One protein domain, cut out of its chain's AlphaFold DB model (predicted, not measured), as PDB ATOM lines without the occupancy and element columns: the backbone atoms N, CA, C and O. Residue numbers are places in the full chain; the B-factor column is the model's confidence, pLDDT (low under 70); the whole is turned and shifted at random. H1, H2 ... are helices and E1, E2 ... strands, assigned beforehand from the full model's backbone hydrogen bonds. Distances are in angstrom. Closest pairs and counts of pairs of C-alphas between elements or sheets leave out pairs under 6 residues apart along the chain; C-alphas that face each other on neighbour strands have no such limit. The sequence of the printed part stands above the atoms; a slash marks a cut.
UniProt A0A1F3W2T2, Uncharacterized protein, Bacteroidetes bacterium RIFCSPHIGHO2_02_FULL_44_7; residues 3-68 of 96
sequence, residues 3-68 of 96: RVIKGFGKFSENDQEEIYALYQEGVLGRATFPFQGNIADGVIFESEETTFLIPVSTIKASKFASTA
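AT A GLANCE: This is residues 3 to 68 of the 96 residues of an uncharacterized protein of Bacteroidetes bacterium RIFCSPHIGHO2_02_FULL_44_7 (UniProt A0A1F3W2T2). A small, strongly twisted sheet of four strands, curled like part of a barrel, has one longer helix, H1, crossing over one of its faces and no named helix over the other. From the end of E4 two short helices lead away from the sheet, H2 at its level and then H3, which ends up near H1. The printed part has 66 residues, with the order E1 H1 E2 E3 E4 H2 H3 along the chain: three named helices and four named strands, a mixed class of helices and strands. The sheet is mixed, in the order E1 E4 E3 E2. The whole is compact, with a radius of gyration of the C-alphas of 11.0 A, and rounded, spanning 29 by 26 by 21 A.

HOW THE PARTS SIT: Strands E2, residues 29 to 35, E3, residues 38 to 47, and E4, residues 50 to 55, form a meander, each strand the antiparallel neighbour of the one before. E2 and E3 are a hairpin, with N 33 and O 40 within hydrogen-bond range at 3.0 A. E3 and E4 are also a hairpin, with N 45 and O 52 at 2.9 A. E3 bends by 64 degrees at residue 41. The edge strand E1, residues 3 to 5, is parallel to E4 at 25 degrees, with N 4 and O 51 at 2.9 A. H1, residues 13 to 24, is on the sheet at a height of 10.0 A, over E3, and runs across the strands at 69 degrees to E3 on the local plane. The closest C-alphas of H1 and E3 are those of Ile 19 and Phe 45, 7.2 A apart. E1, H1 and E2 form a split strand-helix-strand unit, two strands running the same way with E4 and E3 between them, and its crossover is right-handed. H2, residues 56 to 60, stands at the sheet's level; its closest C-alpha pair with E3 is Val 56 and Gly 42, 4.7 A. H3, residues 63 to 66, is not on the sheet. H3 and H1 are close but not clearly touching, the closest C-alphas being those of Phe 64 and Tyr 20, 7.2 A apart. Every O i to N i+4 pair is within hydrogen-bond range in H1 and H2, while H3 is too short for such a pair.

IN THESE COORDINATES: E1, residues 3 to 5, begins at C-alpha 3 (-31.030, 37.554, 6.208). H1, residues 13 to 24, is 16.3 A long. E2, residues 29 to 35, measures 17.1 A, E3, residues 38 to 47, 25.3 A, and E4, residues 50 to 55, 16.0 A. H2 covers residues 56 to 60, and H3, residues 63 to 66, ends at C-alpha 66 (-11.489, 16.897, 2.765).

THE WHOLE: The C-alphas of Glu 49 and Ser 66, 31.0 A apart, are the two farthest apart. The printed part has no cut and no long link. Mean pLDDT of the printed part is 90.9; residues 66 to 68 are under 70.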
ATOM      1  N   ARG A   3     -31.291  38.999   6.231       91.00
ATOM      2  CA  ARG A   3     -31.030  37.554   6.208       91.00
ATOM      3  C   ARG A   3     -30.773  37.119   4.779       91.00
ATOM      4  O   ARG A   3     -31.582  37.421   3.904       91.00
ATOM      5  N   VAL A   4     -29.670  36.416   4.553       94.25
ATOM      6  CA  VAL A   4     -29.243  36.003   3.215       94.25
ATOM      7  C   VAL A   4     -28.894  34.524   3.231       94.25
ATOM      8  O   VAL A   4     -28.093  34.078   4.046       94.25
ATOM      9  N   ILE A   5     -29.474  33.759   2.310       94.88
ATOM     10  CA  ILE A   5     -29.060  32.374   2.081       94.88
ATOM     11  C   ILE A   5     -27.878  32.398   1.123       94.88
ATOM     12  O   ILE A   5     -27.987  32.922   0.012       94.88
ATOM     13  N   LYS A   6     -26.741  31.855   1.553       94.00
ATOM     14  CA  LYS A   6     -25.491  31.915   0.795       94.00
ATOM     15  C   LYS A   6     -24.746  30.593   0.934       94.00
ATOM     16  O   LYS A   6     -24.491  30.134   2.039       94.00
ATOM     17  N   GLY A   7     -24.414  29.977  -0.199       93.56
ATOM     18  CA  GLY A   7     -23.604  28.758  -0.212       93.56
ATOM     19  C   GLY A   7     -22.185  29.032   0.283       93.56
ATOM     20  O   GLY A   7     -21.627  30.088  -0.015       93.56
ATOM     21  N   PHE A   8     -21.599  28.071   0.993       94.38
ATOM     22  CA  PHE A   8     -20.278  28.200   1.614       94.38
ATOM     23  C   PHE A   8     -19.175  28.615   0.618       94.38
ATOM     24  O   PHE A   8     -18.447  29.570   0.859       94.38
ATOM     25  N   GLY A   9     -19.138  28.022  -0.579       92.12
ATOM     26  CA  GLY A   9     -18.164  28.388  -1.622       92.12
ATOM     27  C   GLY A   9     -18.326  29.795  -2.228       92.12
ATOM     28  O   GLY A   9     -17.591  30.155  -3.140       92.12
ATOM     29  N   LYS A  10     -19.313  30.592  -1.787       93.44
ATOM     30  CA  LYS A  10     -19.506  31.992  -2.217       93.44
ATOM     31  C   LYS A  10     -18.903  33.008  -1.238       93.44
ATOM     32  O   LYS A  10     -19.044  34.213  -1.458       93.44
ATOM     33  N   PHE A  11     -18.329  32.554  -0.128       93.06
ATOM     34  CA  PHE A  11     -17.614  33.395   0.834       93.06
ATOM     35  C   PHE A  11     -16.155  33.608   0.403       93.06
ATOM     36  O   PHE A  11     -15.681  32.902  -0.486       93.06
ATOM     37  N   SER A  12     -15.462  34.595   0.979       92.94
ATOM     38  CA  SER A  12     -14.014  34.740   0.762       92.94
ATOM     39  C   SER A  12     -13.258  33.588   1.439       92.94
ATOM     40  O   SER A  12     -13.828  32.931   2.305       92.94
ATOM     41  N   GLU A  13     -12.007  33.306   1.064       91.50
ATOM     42  CA  GLU A  13     -11.256  32.202   1.696       91.50
ATOM     43  C   GLU A  13     -11.101  32.396   3.213       91.50
ATOM     44  O   GLU A  13     -11.340  31.453   3.959       91.50
ATOM     45  N   ASN A  14     -10.837  33.628   3.666       92.00
ATOM     46  CA  ASN A  14     -10.757  33.957   5.094       92.00
ATOM     47  C   ASN A  14     -12.078  33.666   5.828       92.00
ATOM     48  O   ASN A  14     -12.079  33.043   6.885       92.00
ATOM     49  N   ASP A  15     -13.212  34.075   5.248       92.94
ATOM     50  CA  ASP A  15     -14.527  33.802   5.841       92.94
ATOM     51  C   ASP A  15     -14.836  32.299   5.822       92.94
ATOM     52  O   ASP A  15     -15.455  31.776   6.741       92.94
ATOM     53  N   GLN A  16     -14.435  31.586   4.763       94.06
ATOM     54  CA  GLN A  16     -14.623  30.139   4.660       94.06
ATOM     55  C   GLN A  16     -13.851  29.408   5.763       94.06
ATOM     56  O   GLN A  16     -14.424  28.527   6.401       94.06
ATOM     57  N   GLU A  17     -12.601  29.793   6.019       93.19
ATOM     58  CA  GLU A  17     -11.789  29.260   7.118       93.19
ATOM     59  C   GLU A  17     -12.453  29.489   8.480       93.19
ATOM     60  O   GLU A  17     -12.630  28.540   9.247       93.19
ATOM     61  N   GLU A  18     -12.895  30.719   8.754       93.75
ATOM     62  CA  GLU A  18     -13.569  31.069  10.007       93.75
ATOM     63  C   GLU A  18     -14.882  30.293  10.182       93.75
ATOM     64  O   GLU A  18     -15.096  29.630  11.199       93.75
ATOM     65  N   ILE A  19     -15.756  30.319   9.173       93.88
ATOM     66  CA  ILE A  19     -17.044  29.617   9.198       93.88
ATOM     67  C   ILE A  19     -16.824  28.114   9.386       93.88
ATOM     68  O   ILE A  19     -17.577  27.476  10.126       93.88
ATOM     69  N   TYR A  20     -15.818  27.532   8.729       94.00
ATOM     70  CA  TYR A  20     -15.518  26.110   8.845       94.00
ATOM     71  C   TYR A  20     -15.002  25.739  10.239       94.00
ATOM     72  O   TYR A  20     -15.465  24.747  10.806       94.00
ATOM     73  N   ALA A  21     -14.116  26.548  10.825       93.38
ATOM     74  CA  ALA A  21     -13.647  26.355  12.196       93.38
ATOM     75  C   ALA A  21     -14.816  26.402  13.196       93.38
ATOM     76  O   ALA A  21     -15.023  25.458  13.958       93.38
ATOM     77  N   LEU A  22     -15.663  27.433  13.115       94.25
ATOM     78  CA  LEU A  22     -16.847  27.576  13.973       94.25
ATOM     79  C   LEU A  22     -17.871  26.444  13.760       94.25
ATOM     80  O   LEU A  22     -18.558  26.015  14.693       94.25
ATOM     81  N   TYR A  23     -17.994  25.945  12.528       93.44
ATOM     82  CA  TYR A  23     -18.826  24.788  12.206       93.44
ATOM     83  C   TYR A  23     -18.308  23.512  12.886       93.44
ATOM     84  O   TYR A  23     -19.109  22.784  13.477       93.44
ATOM     85  N   GLN A  24     -16.995  23.262  12.839       92.00
ATOM     86  CA  GLN A  24     -16.341  22.111  13.477       92.00
ATOM     87  C   GLN A  24     -16.429  22.170  15.007       92.00
ATOM     88  O   GLN A  24     -16.716  21.164  15.652       92.00
ATOM     89  N   GLU A  25     -16.283  23.360  15.589       93.38
ATOM     90  CA  GLU A  25     -16.470  23.588  17.027       93.38
ATOM     91  C   GLU A  25     -17.934  23.434  17.475       93.38
ATOM     92  O   GLU A  25     -18.220  23.320  18.669       93.38
ATOM     93  N   GLY A  26     -18.883  23.421  16.532       92.62
ATOM     94  CA  GLY A  26     -20.309  23.267  16.817       92.62
ATOM     95  C   GLY A  26     -20.947  24.496  17.468       92.62
ATOM     96  O   GLY A  26     -22.025  24.380  18.052       92.62
ATOM     97  N   VAL A  27     -20.303  25.662  17.368       93.69
ATOM     98  CA  VAL A  27     -20.777  26.920  17.970       93.69
ATOM     99  C   VAL A  27     -21.782  27.661  17.087       93.69
ATOM    100  O   VAL A  27     -22.554  28.480  17.586       93.69
ATOM    101  N   LEU A  28     -21.822  27.358  15.786       94.00
ATOM    102  CA  LEU A  28     -22.802  27.951  14.878       94.00
ATOM    103  C   LEU A  28     -24.220  27.445  15.170       94.00
ATOM    104  O   LEU A  28     -24.469  26.243  15.306       94.00
ATOM    105  N   GLY A  29     -25.180  28.372  15.186       94.38
ATOM    106  CA  GLY A  29     -26.597  28.033  15.310       94.38
ATOM    107  C   GLY A  29     -27.061  27.163  14.140       94.38
ATOM    108  O   GLY A  29     -26.608  27.346  13.016       94.38
ATOM    109  N   ARG A  30     -27.981  26.224  14.379       94.88
ATOM    110  CA  ARG A  30     -28.553  25.364  13.328       94.88
ATOM    111  C   ARG A  30     -29.944  25.839  12.931       94.88
ATOM    112  O   ARG A  30     -30.739  26.218  13.789       94.88
ATOM    113  N   ALA A  31     -30.248  25.779  11.641       95.12
ATOM    114  CA  ALA A  31     -31.566  26.108  11.113       95.12
ATOM    115  C   ALA A  31     -31.905  25.271   9.880       95.12
ATOM    116  O   ALA A  31     -31.024  24.843   9.140       95.12
ATOM    117  N   THR A  32     -33.202  25.105   9.636       95.75
ATOM    118  CA  THR A  32     -33.752  24.578   8.386       95.75
ATOM    119  C   THR A  32     -34.367  25.706   7.576       95.75
ATOM    120  O   THR A  32     -35.092  26.549   8.108       95.75
ATOM    121  N   PHE A  33     -34.078  25.745   6.279       95.44
ATOM    122  CA  PHE A  33     -34.597  26.782   5.388       95.44
ATOM    123  C   PHE A  33     -34.713  26.293   3.937       95.44
ATOM    124  O   PHE A  33     -34.039  25.336   3.551       95.44
ATOM    125  N   PRO A  34     -35.562  26.930   3.108       94.56
ATOM    126  CA  PRO A  34     -35.664  26.593   1.693       94.56
ATOM    127  C   PRO A  34     -34.375  26.937   0.937       94.56
ATOM    128  O   PRO A  34     -33.930  28.081   0.955       94.56
ATOM    129  N   PHE A  35     -33.802  25.974   0.224       93.50
ATOM    130  CA  PHE A  35     -32.625  26.150  -0.620       93.50
ATOM    131  C   PHE A  35     -32.736  25.259  -1.864       93.50
ATOM    132  O   PHE A  35     -32.991  24.063  -1.758       93.50
ATOM    133  N   GLN A  36     -32.572  25.849  -3.055       89.62
ATOM    134  CA  GLN A  36     -32.618  25.140  -4.347       89.62
ATOM    135  C   GLN A  36     -33.849  24.223  -4.530       89.62
ATOM    136  O   GLN A  36     -33.746  23.104  -5.020       89.62
ATOM    137  N   GLY A  37     -35.030  24.697  -4.124       92.00
ATOM    138  CA  GLY A  37     -36.291  23.962  -4.282       92.00
ATOM    139  C   GLY A  37     -36.565  22.894  -3.218       92.00
ATOM    140  O   GLY A  37     -37.654  22.331  -3.218       92.00
ATOM    141  N   ASN A  38     -35.637  22.664  -2.283       93.00
ATOM    142  CA  ASN A  38     -35.795  21.726  -1.171       93.00
ATOM    143  C   ASN A  38     -35.686  22.443   0.181       93.00
ATOM    144  O   ASN A  38     -35.224  23.579   0.258       93.00
ATOM    145  N   ILE A  39     -36.101  21.783   1.263       94.25
ATOM    146  CA  ILE A  39     -35.746  22.215   2.621       94.25
ATOM    147  C   ILE A  39     -34.363  21.653   2.932       94.25
ATOM    148  O   ILE A  39     -34.159  20.445   2.842       94.25
ATOM    149  N   ALA A  40     -33.421  22.530   3.268       94.38
ATOM    150  CA  ALA A  40     -32.053  22.164   3.593       94.38
ATOM    151  C   ALA A  40     -31.739  22.471   5.058       94.38
ATOM    152  O   ALA A  40     -32.183  23.485   5.604       94.38
ATOM    153  N   ASP A  41     -30.921  21.609   5.658       95.94
ATOM    154  CA  ASP A  41     -30.254  21.886   6.923       95.94
ATOM    155  C   ASP A  41     -29.064  22.820   6.691       95.94
ATOM    156  O   ASP A  41     -28.275  22.656   5.749       95.94
ATOM    157  N   GLY A  42     -28.906  23.794   7.576       95.88
ATOM    158  CA  GLY A  42     -27.853  24.787   7.497       95.88
ATOM    159  C   GLY A  42     -27.415  25.310   8.854       95.88
ATOM    160  O   GLY A  42     -27.991  24.995   9.900       95.88
ATOM    161  N   VAL A  43     -26.379  26.135   8.806       96.62
ATOM    162  CA  VAL A  43     -25.869  26.887   9.947       96.62
ATOM    163  C   VAL A  43     -26.100  28.381   9.776       96.62
ATOM    164  O   VAL A  43     -26.256  28.881   8.660       96.62
ATOM    165  N   ILE A  44     -26.154  29.076  10.904       96.12
ATOM    166  CA  ILE A  44     -26.347  30.514  11.002       96.12
ATOM    167  C   ILE A  44     -24.994  31.142  11.318       96.12
ATOM    168  O   ILE A  44     -24.409  30.846  12.357       96.12
ATOM    169  N   PHE A  45     -24.529  32.019  10.434       94.81
ATOM    170  CA  PHE A  45     -23.330  32.825  10.632       94.81
ATOM    171  C   PHE A  45     -23.717  34.303  10.663       94.81
ATOM    172  O   PHE A  45     -24.330  34.809   9.722       94.81
ATOM    173  N   GLU A  46     -23.409  34.994  11.754       92.44
ATOM    174  CA  GLU A  46     -23.726  36.411  11.924       92.44
ATOM    175  C   GLU A  46     -22.478  37.245  11.658       92.44
ATOM    176  O   GLU A  46     -21.454  37.057  12.306       92.44
ATOM    177  N   SER A  47     -22.566  38.168  10.701       88.25
ATOM    178  CA  SER A  47     -21.468  39.066  10.354       88.25
ATOM    179  C   SER A  47     -22.004  40.483  10.187       88.25
ATOM    180  O   SER A  47     -22.903  40.733   9.380       88.25
ATOM    181  N   GLU A  48     -21.467  41.396  10.998       85.19
ATOM    182  CA  GLU A  48     -21.856  42.808  11.088       85.19
ATOM    183  C   GLU A  48     -23.381  43.002  11.226       85.19
ATOM    184  O   GLU A  48     -23.940  42.853  12.311       85.19
ATOM    185  N   GLU A  49     -24.073  43.317  10.128       87.69
ATOM    186  CA  GLU A  49     -25.521  43.571  10.086       87.69
ATOM    187  C   GLU A  49     -26.320  42.507   9.306       87.69
ATOM    188  O   GLU A  49     -27.545  42.635   9.125       87.69
ATOM    189  N   THR A  50     -25.638  41.456   8.835       92.25
ATOM    190  CA  THR A  50     -26.213  40.393   8.007       92.25
ATOM    191  C   THR A  50     -26.108  39.033   8.686       92.25
ATOM    192  O   THR A  50     -25.044  38.580   9.097       92.25
ATOM    193  N   THR A  51     -27.237  38.336   8.743       94.31
ATOM    194  CA  THR A  51     -27.298  36.934   9.144       94.31
ATOM    195  C   THR A  51     -27.260  36.065   7.893       94.31
ATOM    196  O   THR A  51     -28.167  36.115   7.054       94.31
ATOM    197  N   PHE A  52     -26.231  35.241   7.773       95.56
ATOM    198  CA  PHE A  52     -26.080  34.281   6.698       95.56
ATOM    199  C   PHE A  52     -26.628  32.914   7.098       95.56
ATOM    200  O   PHE A  52     -26.335  32.393   8.170       95.56
ATOM    201  N   LEU A  53     -27.417  32.330   6.202       96.31
ATOM    202  CA  LEU A  53     -27.912  30.964   6.291       96.31
ATOM    203  C   LEU A  53     -27.130  30.114   5.290       96.31
ATOM    204  O   LEU A  53     -27.259  30.298   4.075       96.31
ATOM    205  N   ILE A  54     -26.295  29.218   5.804       96.25
ATOM    206  CA  ILE A  54     -25.314  28.470   5.016       96.25
ATOM    207  C   ILE A  54     -25.718  26.994   4.998       96.25
ATOM    208  O   ILE A  54     -25.710  26.361   6.054       96.25
ATOM    209  N   PRO A  55     -26.091  26.412   3.842       96.19
ATOM    210  CA  PRO A  55     -26.463  25.003   3.772       96.19
ATOM    211  C   PRO A  55     -25.279  24.100   4.132       96.19
ATOM    212  O   PRO A  55     -24.204  24.227   3.538       96.19
ATOM    213  N   VAL A  56     -25.484  23.138   5.038       95.19
ATOM    214  CA  VAL A  56     -24.424  22.209   5.482       95.19
ATOM    215  C   VAL A  56     -23.874  21.394   4.312       95.19
ATOM    216  O   VAL A  56     -22.675  21.128   4.260       95.19
ATOM    217  N   SER A  57     -24.717  21.044   3.335       92.69
ATOM    218  CA  SER A  57     -24.292  20.340   2.117       92.69
ATOM    219  C   SER A  57     -23.184  21.084   1.367       92.69
ATOM    220  O   SER A  57     -22.259  20.458   0.864       92.69
ATOM    221  N   THR A  58     -23.232  22.419   1.349       93.69
ATOM    222  CA  THR A  58     -22.216  23.247   0.682       93.69
ATOM    223  C   THR A  58     -20.914  23.353   1.475       93.69
ATOM    224  O   THR A  58     -19.865  23.551   0.873       93.69
ATOM    225  N   ILE A  59     -20.971  23.193   2.802       92.12
ATOM    226  CA  ILE A  59     -19.788  23.143   3.673       92.12
ATOM    227  C   ILE A  59     -19.083  21.794   3.494       92.12
ATOM    228  O   ILE A  59     -17.877  21.747   3.272       92.12
ATOM    229  N   LYS A  60     -19.847  20.694   3.517       89.06
ATOM    230  CA  LYS A  60     -19.332  19.324   3.354       89.06
ATOM    231  C   LYS A  60     -18.753  19.041   1.968       89.06
ATOM    232  O   LYS A  60     -17.877  18.204   1.847       89.06
ATOM    233  N   ALA A  61     -19.237  19.728   0.937       88.12
ATOM    234  CA  ALA A  61     -18.692  19.629  -0.416       88.12
ATOM    235  C   ALA A  61     -17.440  20.503  -0.640       88.12
ATOM    236  O   ALA A  61     -16.932  20.566  -1.756       88.12
ATOM    237  N   SER A  62     -16.977  21.241   0.375       85.69
ATOM    238  CA  SER A  62     -15.843  22.157   0.240       85.69
ATOM    239  C   SER A  62     -14.497  21.464   0.458       85.69
ATOM    240  O   SER A  62     -14.415  20.460   1.162       85.69
ATOM    241  N   LYS A  63     -13.420  22.072  -0.065       79.56
ATOM    242  CA  LYS A  63     -12.033  21.613   0.138       79.56
ATOM    243  C   LYS A  63     -11.642  21.461   1.614       79.56
ATOM    244  O   LYS A  63     -10.789  20.644   1.925       79.56
ATOM    245  N   PHE A  64     -12.283  22.216   2.511       78.75
ATOM    246  CA  PHE A  64     -12.021  22.178   3.951       78.75
ATOM    247  C   PHE A  64     -12.554  20.903   4.610       78.75
ATOM    248  O   PHE A  64     -11.985  20.439   5.594       78.75
ATOM    249  N   ALA A  65     -13.618  20.313   4.053       72.06
ATOM    250  CA  ALA A  65     -14.160  19.043   4.526       72.06
ATOM    251  C   ALA A  65     -13.195  17.880   4.262       72.06
ATOM    252  O   ALA A  65     -13.063  17.003   5.108       72.06
ATOM    253  N   SER A  66     -12.481  17.914   3.133       63.38
ATOM    254  CA  SER A  66     -11.489  16.897   2.765       63.38
ATOM    255  C   SER A  66     -10.238  16.917   3.647       63.38
ATOM    256  O   SER A  66      -9.553  15.912   3.734       63.38
ATOM    257  N   THR A  67      -9.924  18.036   4.307       58.38
ATOM    258  CA  THR A  67      -8.742  18.155   5.185       58.38
ATOM    259  C   THR A  67      -9.001  17.655   6.611       58.38
ATOM    260  O   THR A  67      -8.069  17.489   7.384       58.38
ATOM    261  N   ALA A  68     -10.263  17.429   6.994       54.69
ATOM    262  CA  ALA A  68     -10.599  16.878   8.310       54.69
ATOM    263  C   ALA A  68     -10.523  15.339   8.361       54.69
ATOM    264  O   ALA A  68     -10.637  14.771   9.444       54.69
TER     265      ALA A  68